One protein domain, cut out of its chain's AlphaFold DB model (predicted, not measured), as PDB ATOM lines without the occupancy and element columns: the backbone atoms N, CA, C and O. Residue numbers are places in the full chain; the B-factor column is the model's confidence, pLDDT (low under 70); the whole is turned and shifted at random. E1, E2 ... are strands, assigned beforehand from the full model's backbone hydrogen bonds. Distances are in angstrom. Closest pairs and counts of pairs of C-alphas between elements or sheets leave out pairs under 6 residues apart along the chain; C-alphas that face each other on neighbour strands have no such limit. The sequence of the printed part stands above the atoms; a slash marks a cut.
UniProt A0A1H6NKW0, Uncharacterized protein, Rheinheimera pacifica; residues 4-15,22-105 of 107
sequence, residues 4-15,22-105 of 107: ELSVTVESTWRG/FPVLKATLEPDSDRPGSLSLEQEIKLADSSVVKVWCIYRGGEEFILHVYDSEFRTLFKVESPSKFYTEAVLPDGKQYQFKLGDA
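This is residues 4 to 15 and 22 to 105 of the 107 residues of an uncharacterized protein of Rheinheimera pacifica (UniProt A0A1H6NKW0). Two four-stranded sheets lie face to face as a sandwich, E3 E4 E5 E6 over E2 E1 E8 E7, with their strands crossed at 33 degrees. At the two sides of the sandwich, edge strand E2 comes close to E3 and edge strand E7 close to E6, while residues 11 to 15 reach out beyond E1 as a tail toward a cut. The printed part has 96 residues, with eight named strands, E1 to E8 in chain order, and no named helix; the class is all strand, and both sheets are antiparallel. The whole is compact, with a radius of gyration of the C-alphas of 13.4 A, yet elongated, spanning 47 by 30 by 19 A.

Start with E3, residues 39 to 46, 23.0 A long. Next come E4, residues 52 to 60, the longest strand at 26.7 A, then E5, residues 64 to 71, 23.3 A, and E6, residues 76 to 82, 17.1 A. Find C-alpha 52 at (337.991, 10.620, 43.391); from there E4 runs to C-alpha 60 at (329.929, -14.258, 37.831). For the other sheet, find C-alpha 4 at (332.982, -4.349, 29.996), where E1, residues 4 to 10, begins. E2 holds residues 22 to 28, E7 residues 87 to 91, and E8 residues 97 to 104, ending at C-alpha 104, (329.680, -7.331, 25.950).

Look first at E3 E4 E5 E6, a meander, each strand the antiparallel neighbour of the one before; its three successive pairs are hairpins. Between E3 and E4, N 41 and O 57 are 2.9 A apart, within hydrogen-bond range; so are N 56 and O 68 of E4 and E5 at 2.8 A, and N 67 and O 80 of E5 and E6 at 3.0 A. In the other sheet, E2 and E7 are edge strands. Check N 7 and O 25 for E1 and E2, 2.8 A; N 6 and O 101 for E1 and E8, 2.9 A; and N 90 and O 98 for the hairpin E7 and E8, 2.9 A. Between the sheets, the facing parts are 9.8 A centre to centre. The closest C-alphas of E2 and E3 are those of Val 24 and Ile 45, 6.9 A; of E6 and E7, those of Phe 78 and Ala 90, 6.8 A. E1 and E4 are only just apart, at 8.1 A.

The C-alphas farthest apart are those of Gly 15 and Pro 36, 49.6 A. Residues 16 to 21 are not printed, and C-alphas 15 and 22 stand 17.4 A apart across the cut. Of the links printed whole, E2 to E3 is short and the others are tight. Mean pLDDT of the printed part is 87.5; residues 11 to 15, 62, 84 to 85 and 105 are under 70.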
ATOM      1  N   GLU A   4     332.499  -5.715  29.832       91.81
ATOM      2  CA  GLU A   4     332.982  -4.349  29.996       91.81
ATOM      3  C   GLU A   4     332.071  -3.546  30.919       91.81
ATOM      4  O   GLU A   4     330.849  -3.559  30.757       91.81
ATOM      5  N   LEU A   5     332.679  -2.809  31.851       92.38
ATOM      6  CA  LEU A   5     332.027  -1.764  32.624       92.38
ATOM      7  C   LEU A   5     332.197  -0.420  31.918       92.38
ATOM      8  O   LEU A   5     333.307   0.091  31.758       92.38
ATOM      9  N   SER A   6     331.067   0.167  31.542       93.38
ATOM     10  CA  SER A   6     330.961   1.548  31.088       93.38
ATOM     11  C   SER A   6     330.350   2.399  32.197       93.38
ATOM     12  O   SER A   6     329.274   2.083  32.705       93.38
ATOM     13  N   VAL A   7     331.021   3.493  32.545       93.38
ATOM     14  CA  VAL A   7     330.520   4.506  33.476       93.38
ATOM     15  C   VAL A   7     330.375   5.814  32.727       93.38
ATOM     16  O   VAL A   7     331.300   6.266  32.047       93.38
ATOM     17  N   THR A   8     329.215   6.432  32.868       92.62
ATOM     18  CA  THR A   8     328.932   7.742  32.291       92.62
ATOM     19  C   THR A   8     328.313   8.661  33.333       92.62
ATOM     20  O   THR A   8     327.831   8.189  34.359       92.62
ATOM     21  N   VAL A   9     328.352   9.967  33.092       91.19
ATOM     22  CA  VAL A   9     327.772  10.977  33.980       91.19
ATOM     23  C   VAL A   9     326.847  11.900  33.203       91.19
ATOM     24  O   VAL A   9     327.173  12.343  32.096       91.19
ATOM     25  N   GLU A  10     325.696  12.214  33.787       84.00
ATOM     26  CA  GLU A  10     324.817  13.255  33.271       84.00
ATOM     27  C   GLU A  10     325.448  14.634  33.496       84.00
ATOM     28  O   GLU A  10     325.786  15.023  34.621       84.00
ATOM     29  N   SER A  11     325.597  15.421  32.429       64.38
ATOM     30  CA  SER A  11     325.971  16.827  32.586       64.38
ATOM     31  C   SER A  11     324.780  17.710  32.934       64.38
ATOM     32  O   SER A  11     323.635  17.456  32.571       64.38
ATOM     33  N   THR A  12     325.063  18.796  33.655       56.31
ATOM     34  CA  THR A  12     324.067  19.813  34.005       56.31
ATOM     35  C   THR A  12     323.476  20.483  32.765       56.31
ATOM     36  O   THR A  12     324.222  20.941  31.900       56.31
ATOM     37  N   TRP A  13     322.144  20.599  32.768       48.12
ATOM     38  CA  TRP A  13     321.286  21.392  31.880       48.12
ATOM     39  C   TRP A  13     321.984  22.600  31.220       48.12
ATOM     40  O   TRP A  13     322.433  23.520  31.908       48.12
ATOM     41  N   ARG A  14     321.998  22.647  29.880       48.59
ATOM     42  CA  ARG A  14     322.362  23.838  29.086       48.59
ATOM     43  C   ARG A  14     321.141  24.341  28.308       48.59
ATOM     44  O   ARG A  14     320.964  24.008  27.140       48.59
ATOM     45  N   GLY A  15     320.300  25.168  28.930       60.19
ATOM     46  CA  GLY A  15     319.075  25.650  28.268       60.19
ATOM     47  C   GLY A  15     318.095  24.495  28.002       60.19
ATOM     48  O   GLY A  15     318.066  23.588  28.811       60.19
ATOM     49  N   PHE A  22     328.393  12.092  29.438       84.88
ATOM     50  CA  PHE A  22     329.844  12.076  29.243       84.88
ATOM     51  C   PHE A  22     330.440  10.739  29.691       84.88
ATOM     52  O   PHE A  22     330.129  10.285  30.794       84.88
ATOM     53  N   PRO A  23     331.308  10.102  28.881       89.31
ATOM     54  CA  PRO A  23     332.011   8.897  29.297       89.31
ATOM     55  C   PRO A  23     333.044   9.226  30.379       89.31
ATOM     56  O   PRO A  23     333.849  10.142  30.219       89.31
ATOM     57  N   VAL A  24     333.021   8.456  31.466       91.44
ATOM     58  CA  VAL A  24     333.934   8.585  32.614       91.44
ATOM     59  C   VAL A  24     334.922   7.425  32.643       91.44
ATOM     60  O   VAL A  24     336.117   7.627  32.841       91.44
ATOM     61  N   LEU A  25     334.428   6.209  32.419       93.06
ATOM     62  CA  LEU A  25     335.228   4.991  32.413       93.06
ATOM     63  C   LEU A  25     334.683   4.023  31.370       93.06
ATOM     64  O   LEU A  25     333.471   3.889  31.202       93.06
ATOM     65  N   LYS A  26     335.591   3.319  30.707       93.94
ATOM     66  CA  LYS A  26     335.287   2.163  29.875       93.94
ATOM     67  C   LYS A  26     336.413   1.153  30.066       93.94
ATOM     68  O   LYS A  26     337.540   1.430  29.663       93.94
ATOM     69  N   ALA A  27     336.133   0.048  30.748       93.62
ATOM     70  CA  ALA A  27     337.149  -0.932  31.119       93.62
ATOM     71  C   ALA A  27     336.603  -2.361  31.087       93.62
ATOM     72  O   ALA A  27     335.479  -2.629  31.513       93.62
ATOM     73  N   THR A  28     337.419  -3.279  30.573       94.00
ATOM     74  CA  THR A  28     337.106  -4.711  30.538       94.00
ATOM     75  C   THR A  28     337.367  -5.323  31.912       94.00
ATOM     76  O   THR A  28     338.382  -5.020  32.530       94.00
ATOM     77  N   LEU A  29     336.450  -6.163  32.393       92.25
ATOM     78  CA  LEU A  29     336.653  -6.950  33.606       92.25
ATOM     79  C   LEU A  29     337.640  -8.084  33.313       92.25
ATOM     80  O   LEU A  29     337.546  -8.753  32.279       92.25
ATOM     81  N   GLU A  30     338.541  -8.339  34.251       93.44
ATOM     82  CA  GLU A  30     339.592  -9.350  34.148       93.44
ATOM     83  C   GLU A  30     339.298 -10.547  35.065       93.44
ATOM     84  O   GLU A  30     338.526 -10.410  36.012       93.44
ATOM     85  N   PRO A  31     339.859 -11.741  34.806       92.75
ATOM     86  CA  PRO A  31     339.702 -12.882  35.706       92.75
ATOM     87  C   PRO A  31     340.139 -12.560  37.140       92.75
ATOM     88  O   PRO A  31     341.271 -12.138  37.367       92.75
ATOM     89  N   ASP A  32     339.256 -12.810  38.104       90.06
ATOM     90  CA  ASP A  32     339.532 -12.589  39.523       90.06
ATOM     91  C   ASP A  32     340.370 -13.751  40.089       90.06
ATOM     92  O   ASP A  32     339.974 -14.920  40.003       90.06
ATOM     93  N   SER A  33     341.542 -13.445  40.657       86.69
ATOM     94  CA  SER A  33     342.452 -14.455  41.218       86.69
ATOM     95  C   SER A  33     341.927 -15.106  42.496       86.69
ATOM     96  O   SER A  33     342.247 -16.264  42.765       86.69
ATOM     97  N   ASP A  34     341.123 -14.380  43.271       86.62
ATOM     98  CA  ASP A  34     340.630 -14.809  44.581       86.62
ATOM     99  C   ASP A  34     339.301 -15.564  44.463       86.62
ATOM    100  O   ASP A  34     338.930 -16.347  45.343       86.62
ATOM    101  N   ARG A  35     338.573 -15.353  43.361       84.44
ATOM    102  CA  ARG A  35     337.265 -15.960  43.096       84.44
ATOM    103  C   ARG A  35     337.247 -16.656  41.732       84.44
ATOM    104  O   ARG A  35     336.804 -16.074  40.735       84.44
ATOM    105  N   PRO A  36     337.652 -17.941  41.682       85.50
ATOM    106  CA  PRO A  36     337.671 -18.718  40.449       85.50
ATOM    107  C   PRO A  36     336.321 -18.706  39.721       85.50
ATOM    108  O   PRO A  36     335.277 -18.984  40.310       85.50
ATOM    109  N   GLY A  37     336.353 -18.408  38.421       86.88
ATOM    110  CA  GLY A  37     335.156 -18.346  37.574       86.88
ATOM    111  C   GLY A  37     334.416 -17.004  37.598       86.88
ATOM    112  O   GLY A  37     333.363 -16.894  36.970       86.88
ATOM    113  N   SER A  38     334.955 -15.990  38.281       90.75
ATOM    114  CA  SER A  38     334.447 -14.618  38.233       90.75
ATOM    115  C   SER A  38     335.393 -13.676  37.486       90.75
ATOM    116  O   SER A  38     336.583 -13.955  37.325       90.75
ATOM    117  N   LEU A  39     334.828 -12.580  36.987       92.19
ATOM    118  CA  LEU A  39     335.552 -11.457  36.408       92.19
ATOM    119  C   LEU A  39     335.390 -10.255  37.338       92.19
ATOM    120  O   LEU A  39     334.278 -10.010  37.806       92.19
ATOM    121  N   SER A  40     336.443  -9.488  37.576       93.88
ATOM    122  CA  SER A  40     336.392  -8.291  38.407       93.88
ATOM    123  C   SER A  40     337.158  -7.117  37.807       93.88
ATOM    124  O   SER A  40     337.906  -7.240  36.838       93.88
ATOM    125  N   LEU A  41     336.872  -5.936  38.341       94.62
ATOM    126  CA  LEU A  41     337.525  -4.680  38.007       94.62
ATOM    127  C   LEU A  41     337.557  -3.824  39.268       94.62
ATOM    128  O   LEU A  41     336.541  -3.695  39.954       94.62
ATOM    129  N   GLU A  42     338.692  -3.192  39.533       95.19
ATOM    130  CA  GLU A  42     338.799  -2.097  40.491       95.19
ATOM    131  C   GLU A  42     339.449  -0.903  39.800       95.19
ATOM    132  O   GLU A  42     340.548  -1.019  39.264       95.19
ATOM    133  N   GLN A  43     338.763   0.238  39.783       95.56
ATOM    134  CA  GLN A  43     339.262   1.428  39.108       95.56
ATOM    135  C   GLN A  43     338.858   2.705  39.840       95.56
ATOM    136  O   GLN A  43     337.722   2.864  40.286       95.56
ATOM    137  N   GLU A  44     339.786   3.651  39.917       95.44
ATOM    138  CA  GLU A  44     339.486   5.018  40.338       95.44
ATOM    139  C   GLU A  44     338.834   5.800  39.197       95.44
ATOM    140  O   GLU A  44     339.327   5.788  38.065       95.44
ATOM    141  N   ILE A  45     337.750   6.511  39.506       93.94
ATOM    142  CA  ILE A  45     337.131   7.491  38.615       93.94
ATOM    143  C   ILE A  45     337.167   8.873  39.264       93.94
ATOM    144  O   ILE A  45     336.979   9.028  40.473       93.94
ATOM    145  N   LYS A  46     337.404   9.892  38.440       92.81
ATOM    146  CA  LYS A  46     337.376  11.291  38.858       92.81
ATOM    147  C   LYS A  46     335.979  11.862  38.628       92.81
ATOM    148  O   LYS A  46     335.476  11.803  37.507       92.81
ATOM    149  N   LEU A  47     335.379  12.410  39.679       91.06
ATOM    150  CA  LEU A  47     334.068  13.049  39.642       91.06
ATOM    151  C   LEU A  47     334.138  14.450  39.014       91.06
ATOM    152  O   LEU A  47     335.221  15.009  38.800       91.06
ATOM    153  N   ALA A  48     332.977  15.047  38.730       87.00
ATOM    154  CA  ALA A  48     332.886  16.353  38.079       87.00
ATOM    155  C   ALA A  48     333.477  17.491  38.932       87.00
ATOM    156  O   ALA A  48     334.016  18.456  38.391       87.00
ATOM    157  N   ASP A  49     333.423  17.362  40.259       88.38
ATOM    158  CA  ASP A  49     334.031  18.288  41.222       88.38
ATOM    159  C   ASP A  49     335.529  18.016  41.480       88.38
ATOM    160  O   ASP A  49     336.149  18.669  42.316       88.38
ATOM    161  N   SER A  50     336.133  17.090  40.727       88.31
ATOM    162  CA  SER A  50     337.508  16.600  40.872       88.31
ATOM    163  C   SER A  50     337.807  15.711  42.076       88.31
ATOM    164  O   SER A  50     338.963  15.296  42.211       88.31
ATOM    165  N   SER A  51     336.819  15.367  42.902       92.50
ATOM    166  CA  SER A  51     336.982  14.297  43.886       92.50
ATOM    167  C   SER A  51     337.168  12.939  43.193       92.50
ATOM    168  O   SER A  51     336.887  12.782  42.002       92.50
ATOM    169  N   VAL A  52     337.711  11.961  43.917       94.00
ATOM    170  CA  VAL A  52     337.991  10.620  43.391       94.00
ATOM    171  C   VAL A  52     337.184   9.604  44.178       94.00
ATOM    172  O   VAL A  52     337.163   9.636  45.409       94.00
ATOM    173  N   VAL A  53     336.549   8.685  43.459       95.94
ATOM    174  CA  VAL A  53     335.912   7.503  44.038       95.94
ATOM    175  C   VAL A  53     336.480   6.257  43.383       95.94
ATOM    176  O   VAL A  53     336.961   6.288  42.248       95.94
ATOM    177  N   LYS A  54     336.412   5.147  44.101       96.69
ATOM    178  CA  LYS A  54     336.786   3.831  43.608       96.69
ATOM    179  C   LYS A  54     335.535   3.067  43.230       96.69
ATOM    180  O   LYS A  54     334.553   3.048  43.972       96.69
ATOM    181  N   VAL A  55     335.587   2.452  42.061       96.06
ATOM    182  CA  VAL A  55     334.548   1.588  41.526       96.06
ATOM    183  C   VAL A  55     335.104   0.180  41.514       96.06
ATOM    184  O   VAL A  55     336.049  -0.114  40.784       96.06
ATOM    185  N   TRP A  56     334.504  -0.679  42.321       95.19
ATOM    186  CA  TRP A  56     334.763  -2.104  42.326       95.19
ATOM    187  C   TRP A  56     333.562  -2.843  41.753       95.19
ATOM    188  O   TRP A  56     332.409  -2.551  42.074       95.19
ATOM    189  N   CYS A  57     333.836  -3.792  40.874       93.06
ATOM    190  CA  CYS A  57     332.831  -4.555  40.166       93.06
ATOM    191  C   CYS A  57     333.252  -6.020  40.117       93.06
ATOM    192  O   CYS A  57     334.409  -6.321  39.839       93.06
ATOM    193  N   ILE A  58     332.299  -6.927  40.313       91.94
ATOM    194  CA  ILE A  58     332.468  -8.361  40.073       91.94
ATOM    195  C   ILE A  58     331.276  -8.902  39.291       91.94
ATOM    196  O   ILE A  58     330.127  -8.515  39.511       91.94
ATOM    197  N   TYR A  59     331.561  -9.805  38.365       89.62
ATOM    198  CA  TYR A  59     330.589 -10.503  37.545       89.62
ATOM    199  C   TYR A  59     330.882 -12.000  37.553       89.62
ATOM    200  O   TYR A  59     331.997 -12.438  37.261       89.62
ATOM    201  N   ARG A  60     329.855 -12.800  37.823       87.00
ATOM    202  CA  ARG A  60     329.929 -14.258  37.831       87.00
ATOM    203  C   ARG A  60     328.866 -14.828  36.904       87.00
ATOM    204  O   ARG A  60     327.710 -14.947  37.284       87.00
ATOM    205  N   GLY A  61     329.260 -15.158  35.672       74.75
ATOM    206  CA  GLY A  61     328.534 -16.085  34.790       74.75
ATOM    207  C   GLY A  61     327.035 -15.843  34.546       74.75
ATOM    208  O   GLY A  61     326.348 -16.791  34.183       74.75
ATOM    209  N   GLY A  62     326.518 -14.624  34.724       68.25
ATOM    210  CA  GLY A  62     325.085 -14.320  34.610       68.25
ATOM    211  C   GLY A  62     324.253 -14.691  35.844       68.25
ATOM    212  O   GLY A  62     323.032 -14.623  35.772       68.25
ATOM    213  N   GLU A  63     324.902 -15.077  36.943       75.00
ATOM    214  CA  GLU A  63     324.287 -15.433  38.228       75.00
ATOM    215  C   GLU A  63     324.314 -14.263  39.211       75.00
ATOM    216  O   GLU A  63     323.360 -14.040  39.952       75.00
ATOM    217  N   GLU A  64     325.425 -13.530  39.228       83.12
ATOM    218  CA  GLU A  64     325.679 -12.497  40.220       83.12
ATOM    219  C   GLU A  64     326.506 -11.368  39.615       83.12
ATOM    220  O   GLU A  64     327.526 -11.577  38.947       83.12
ATOM    221  N   PHE A  65     326.047 -10.156  39.876       86.69
ATOM    222  CA  PHE A  65     326.764  -8.926  39.645       86.69
ATOM    223  C   PHE A  65     326.765  -8.114  40.933       86.69
ATOM    224  O   PHE A  65     325.700  -7.881  41.507       86.69
ATOM    225  N   ILE A  66     327.941  -7.641  41.342       91.44
ATOM    226  CA  ILE A  66     328.079  -6.685  42.440       91.44
ATOM    227  C   ILE A  66     328.837  -5.478  41.918       91.44
ATOM    228  O   ILE A  66     329.930  -5.613  41.369       91.44
ATOM    229  N   LEU A  67     328.266  -4.301  42.133       93.56
ATOM    230  CA  LEU A  67     328.935  -3.025  41.938       93.56
ATOM    231  C   LEU A  67     328.969  -2.290  43.258       93.56
ATOM    232  O   LEU A  67     327.957  -2.152  43.948       93.56
ATOM    233  N   HIS A  68     330.149  -1.796  43.587       95.38
ATOM    234  CA  HIS A  68     330.416  -1.071  44.806       95.38
ATOM    235  C   HIS A  68     331.220   0.172  44.462       95.38
ATOM    236  O   HIS A  68     332.311   0.092  43.908       95.38
ATOM    237  N   VAL A  69     330.669   1.330  44.797       96.56
ATOM    238  CA  VAL A  69     331.353   2.614  44.725       96.56
ATOM    239  C   VAL A  69     331.651   3.065  46.144       96.56
ATOM    240  O   VAL A  69     330.757   3.107  46.997       96.56
ATOM    241  N   TYR A  70     332.903   3.403  46.401       96.75
ATOM    242  CA  TYR A  70     333.361   3.861  47.704       96.75
ATOM    243  C   TYR A  70     334.340   5.024  47.562       96.75
ATOM    244  O   TYR A  70     334.969   5.212  46.520       96.75
ATOM    245  N   ASP A  71     334.424   5.855  48.593       94.25
ATOM    246  CA  ASP A  71     335.349   6.986  48.610       94.25
ATOM    247  C   ASP A  71     336.778   6.570  49.002       94.25
ATOM    248  O   ASP A  71     337.079   5.395  49.232       94.25
ATOM    249  N   SER A  72     337.683   7.545  49.091       88.31
ATOM    250  CA  SER A  72     339.076   7.330  49.499       88.31
ATOM    251  C   SER A  72     339.244   6.780  50.921       88.31
ATOM    252  O   SER A  72     340.301   6.242  51.239       88.31
ATOM    253  N   GLU A  73     338.230   6.912  51.779       91.38
ATOM    254  CA  GLU A  73     338.197   6.369  53.141       91.38
ATOM    255  C   GLU A  73     337.530   4.981  53.190       91.38
ATOM    256  O   GLU A  73     337.263   4.461  54.273       91.38
ATOM    257  N   PHE A  74     337.261   4.370  52.028       89.19
ATOM    258  CA  PHE A  74     336.541   3.101  51.877       89.19
ATOM    259  C   PHE A  74     335.107   3.129  52.422       89.19
ATOM    260  O   PHE A  74     334.508   2.084  52.692       89.19
ATOM    261  N   ARG A  75     334.507   4.317  52.560       94.00
ATOM    262  CA  ARG A  75     333.094   4.432  52.925       94.00
ATOM    263  C   ARG A  75     332.250   4.114  51.705       94.00
ATOM    264  O   ARG A  75     332.481   4.628  50.614       94.00
ATOM    265  N   THR A  76     331.252   3.260  51.903       96.25
ATOM    266  CA  THR A  76     330.328   2.874  50.834       96.25
ATOM    267  C   THR A  76     329.465   4.067  50.450       96.25
ATOM    268  O   THR A  76     328.690   4.552  51.271       96.25
ATOM    269  N   LEU A  77     329.582   4.510  49.202       95.88
ATOM    270  CA  LEU A  77     328.736   5.552  48.623       95.88
ATOM    271  C   LEU A  77     327.528   4.937  47.922       95.88
ATOM    272  O   LEU A  77     326.413   5.439  48.023       95.88
ATOM    273  N   PHE A  78     327.754   3.826  47.227       94.81
ATOM    274  CA  PHE A  78     326.722   3.110  46.501       94.81
ATOM    275  C   PHE A  78     327.089   1.633  46.410       94.81
ATOM    276  O   PHE A  78     328.245   1.289  46.167       94.81
ATOM    277  N   LYS A  79     326.114   0.747  46.604       94.50
ATOM    278  CA  LYS A  79     326.298  -0.692  46.425       94.50
ATOM    279  C   LYS A  79     325.029  -1.291  45.855       94.50
ATOM    280  O   LYS A  79     323.933  -0.976  46.312       94.50
ATOM    281  N   VAL A  80     325.194  -2.183  44.895       91.62
ATOM    282  CA  VAL A  80     324.088  -2.904  44.281       91.62
ATOM    283  C   VAL A  80     324.517  -4.314  43.918       91.62
ATOM    284  O   VAL A  80     325.638  -4.547  43.467       91.62
ATOM    285  N   GLU A  81     323.596  -5.242  44.138       91.25
ATOM    286  CA  GLU A  81     323.731  -6.661  43.839       91.25
ATOM    287  C   GLU A  81     322.560  -7.038  42.926       91.25
ATOM    288  O   GLU A  81     321.408  -6.719  43.229       91.25
ATOM    289  N   SER A  82     322.840  -7.652  41.777       83.50
ATOM    290  CA  SER A  82     321.822  -8.009  40.785       83.50
ATOM    291  C   SER A  82     322.094  -9.386  40.182       83.50
ATOM    292  O   SER A  82     323.239  -9.682  39.841       83.50
ATOM    293  N   PRO A  83     321.055 -10.210  39.967       73.25
ATOM    294  CA  PRO A  83     321.204 -11.527  39.359       73.25
ATOM    295  C   PRO A  83     321.273 -11.509  37.820       73.25
ATOM    296  O   PRO A  83     321.299 -12.568  37.208       73.25
ATOM    297  N   SER A  84     321.223 -10.351  37.142       64.38
ATOM    298  CA  SER A  84     321.243 -10.311  35.665       64.38
ATOM    299  C   SER A  84     321.761  -8.993  35.067       64.38
ATOM    300  O   SER A  84     322.023  -8.042  35.809       64.38
ATOM    301  N   LYS A  85     321.921  -8.979  33.720       62.03
ATOM    302  CA  LYS A  85     322.445  -7.877  32.878       62.03
ATOM    303  C   LYS A  85     322.013  -6.514  33.401       62.03
ATOM    304  O   LYS A  85     320.828  -6.261  33.599       62.03
ATOM    305  N   PHE A  86     322.999  -5.649  33.599       74.31
ATOM    306  CA  PHE A  86     322.855  -4.611  34.593       74.31
ATOM    307  C   PHE A  86     323.092  -3.210  34.044       74.31
ATOM    308  O   PHE A  86     324.122  -2.912  33.432       74.31
ATOM    309  N   TYR A  87     322.105  -2.367  34.318       85.44
ATOM    310  CA  TYR A  87     322.156  -0.920  34.239       85.44
ATOM    311  C   TYR A  87     321.716  -0.383  35.596       85.44
ATOM    312  O   TYR A  87     320.695  -0.822  36.130       85.44
ATOM    313  N   THR A  88     322.460   0.565  36.147       89.38
ATOM    314  CA  THR A  88     322.035   1.297  37.339       89.38
ATOM    315  C   THR A  88     322.534   2.713  37.321       89.38
ATOM    316  O   THR A  88     323.445   3.066  36.572       89.38
ATOM    317  N   GLU A  89     321.950   3.497  38.205       91.69
ATOM    318  CA  GLU A  89     322.207   4.907  38.337       91.69
ATOM    319  C   GLU A  89     322.413   5.221  39.812       91.69
ATOM    320  O   GLU A  89     321.699   4.705  40.676       91.69
ATOM    321  N   ALA A  90     323.393   6.067  40.104       91.69
ATOM    322  CA  ALA A  90     323.648   6.550  41.447       91.69
ATOM    323  C   ALA A  90     323.979   8.038  41.406       91.69
ATOM    324  O   ALA A  90     324.762   8.485  40.566       91.69
ATOM    325  N   VAL A  91     323.410   8.799  42.339       92.31
ATOM    326  CA  VAL A  91     323.864  10.166  42.596       92.31
ATOM    327  C   VAL A  91     325.096  10.086  43.492       92.31
ATOM    328  O   VAL A  91     325.023   9.535  44.590       92.31
ATOM    329  N   LEU A  92     326.228  10.599  43.012       93.44
ATOM    330  CA  LEU A  92     327.495  10.604  43.750       93.44
ATOM    331  C   LEU A  92     327.684  11.927  44.524       93.44
ATOM    332  O   LEU A  92     326.880  12.849  44.365       93.44
ATOM    333  N   PRO A  93     328.702  12.041  45.405       92.06
ATOM    334  CA  PRO A  93     328.874  13.204  46.285       92.06
ATOM    335  C   PRO A  93     328.996  14.567  45.588       92.06
ATOM    336  O   PRO A  93     328.703  15.587  46.206       92.06
ATOM    337  N   ASP A  94     329.363  14.595  44.304       91.19
ATOM    338  CA  ASP A  94     329.388  15.803  43.466       91.19
ATOM    339  C   ASP A  94     327.980  16.275  43.026       91.19
ATOM    340  O   ASP A  94     327.837  17.263  42.299       91.19
ATOM    341  N   GLY A  95     326.930  15.561  43.445       89.56
ATOM    342  CA  GLY A  95     325.533  15.836  43.124       89.56
ATOM    343  C   GLY A  95     325.141  15.476  41.691       89.56
ATOM    344  O   GLY A  95     324.075  15.899  41.239       89.56
ATOM    345  N   LYS A  96     325.982  14.740  40.952       90.31
ATOM    346  CA  LYS A  96     325.685  14.276  39.590       90.31
ATOM    347  C   LYS A  96     325.187  12.839  39.584       90.31
ATOM    348  O   LYS A  96     325.564  12.032  40.430       90.31
ATOM    349  N   GLN A  97     324.359  12.525  38.591       91.69
ATOM    350  CA  GLN A  97     323.889  11.173  38.327       91.69
ATOM    351  C   GLN A  97     324.895  10.439  37.437       91.69
ATOM    352  O   GLN A  97     325.178  10.865  36.316       91.69
ATOM    353  N   TYR A  98     325.430   9.335  37.950       92.62
ATOM    354  CA  TYR A  98     326.328   8.433  37.239       92.62
ATOM    355  C   TYR A  98     325.577   7.176  36.845       92.62
ATOM    356  O   TYR A  98     324.863   6.598  37.661       92.62
ATOM    357  N   GLN A  99     325.771   6.744  35.608       92.81
ATOM    358  CA  GLN A  99     325.161   5.552  35.043       92.81
ATOM    359  C   GLN A  99     326.245   4.492  34.860       92.81
ATOM    360  O   GLN A  99     327.266   4.745  34.214       92.81
ATOM    361  N   PHE A 100     326.013   3.304  35.405       92.19
ATOM    362  CA  PHE A 100     326.913   2.161  35.326       92.19
ATOM    363  C   PHE A 100     326.242   1.074  34.505       92.19
ATOM    364  O   PHE A 100     325.131   0.635  34.813       92.19
ATOM    365  N   LYS A 101     326.922   0.632  33.453       91.00
ATOM    366  CA  LYS A 101     326.407  -0.359  32.518       91.00
ATOM    367  C   LYS A 101     327.440  -1.447  32.299       91.00
ATOM    368  O   LYS A 101     328.566  -1.152  31.908       91.00
ATOM    369  N   LEU A 102     327.023  -2.696  32.480       87.62
ATOM    370  CA  LEU A 102     327.765  -3.842  31.969       87.62
ATOM    371  C   LEU A 102     327.276  -4.220  30.573       87.62
ATOM    372  O   LEU A 102     326.071  -4.298  30.315       87.62
ATOM    373  N   GLY A 103     328.213  -4.506  29.679       82.06
ATOM    374  CA  GLY A 103     327.924  -4.993  28.337       82.06
ATOM    375  C   GLY A 103     328.985  -5.957  27.833       82.06
ATOM    376  O   GLY A 103     330.059  -6.085  28.415       82.06
ATOM    377  N   ASP A 104     328.669  -6.632  26.734       77.31
ATOM    378  CA  ASP A 104     329.680  -7.331  25.950       77.31
ATOM    379  C   ASP A 104     330.632  -6.293  25.350       77.31
ATOM    380  O   ASP A 104     330.173  -5.327  24.732       77.31
ATOM    381  N   ALA A 105     331.942  -6.483  25.516       62.78
ATOM    382  CA  ALA A 105     332.927  -5.689  24.797       62.78
ATOM    383  C   ALA A 105     332.720  -5.954  23.298       62.78
ATOM    384  O   ALA A 105     332.881  -7.087  22.834       62.78
TER     385      ALA A 105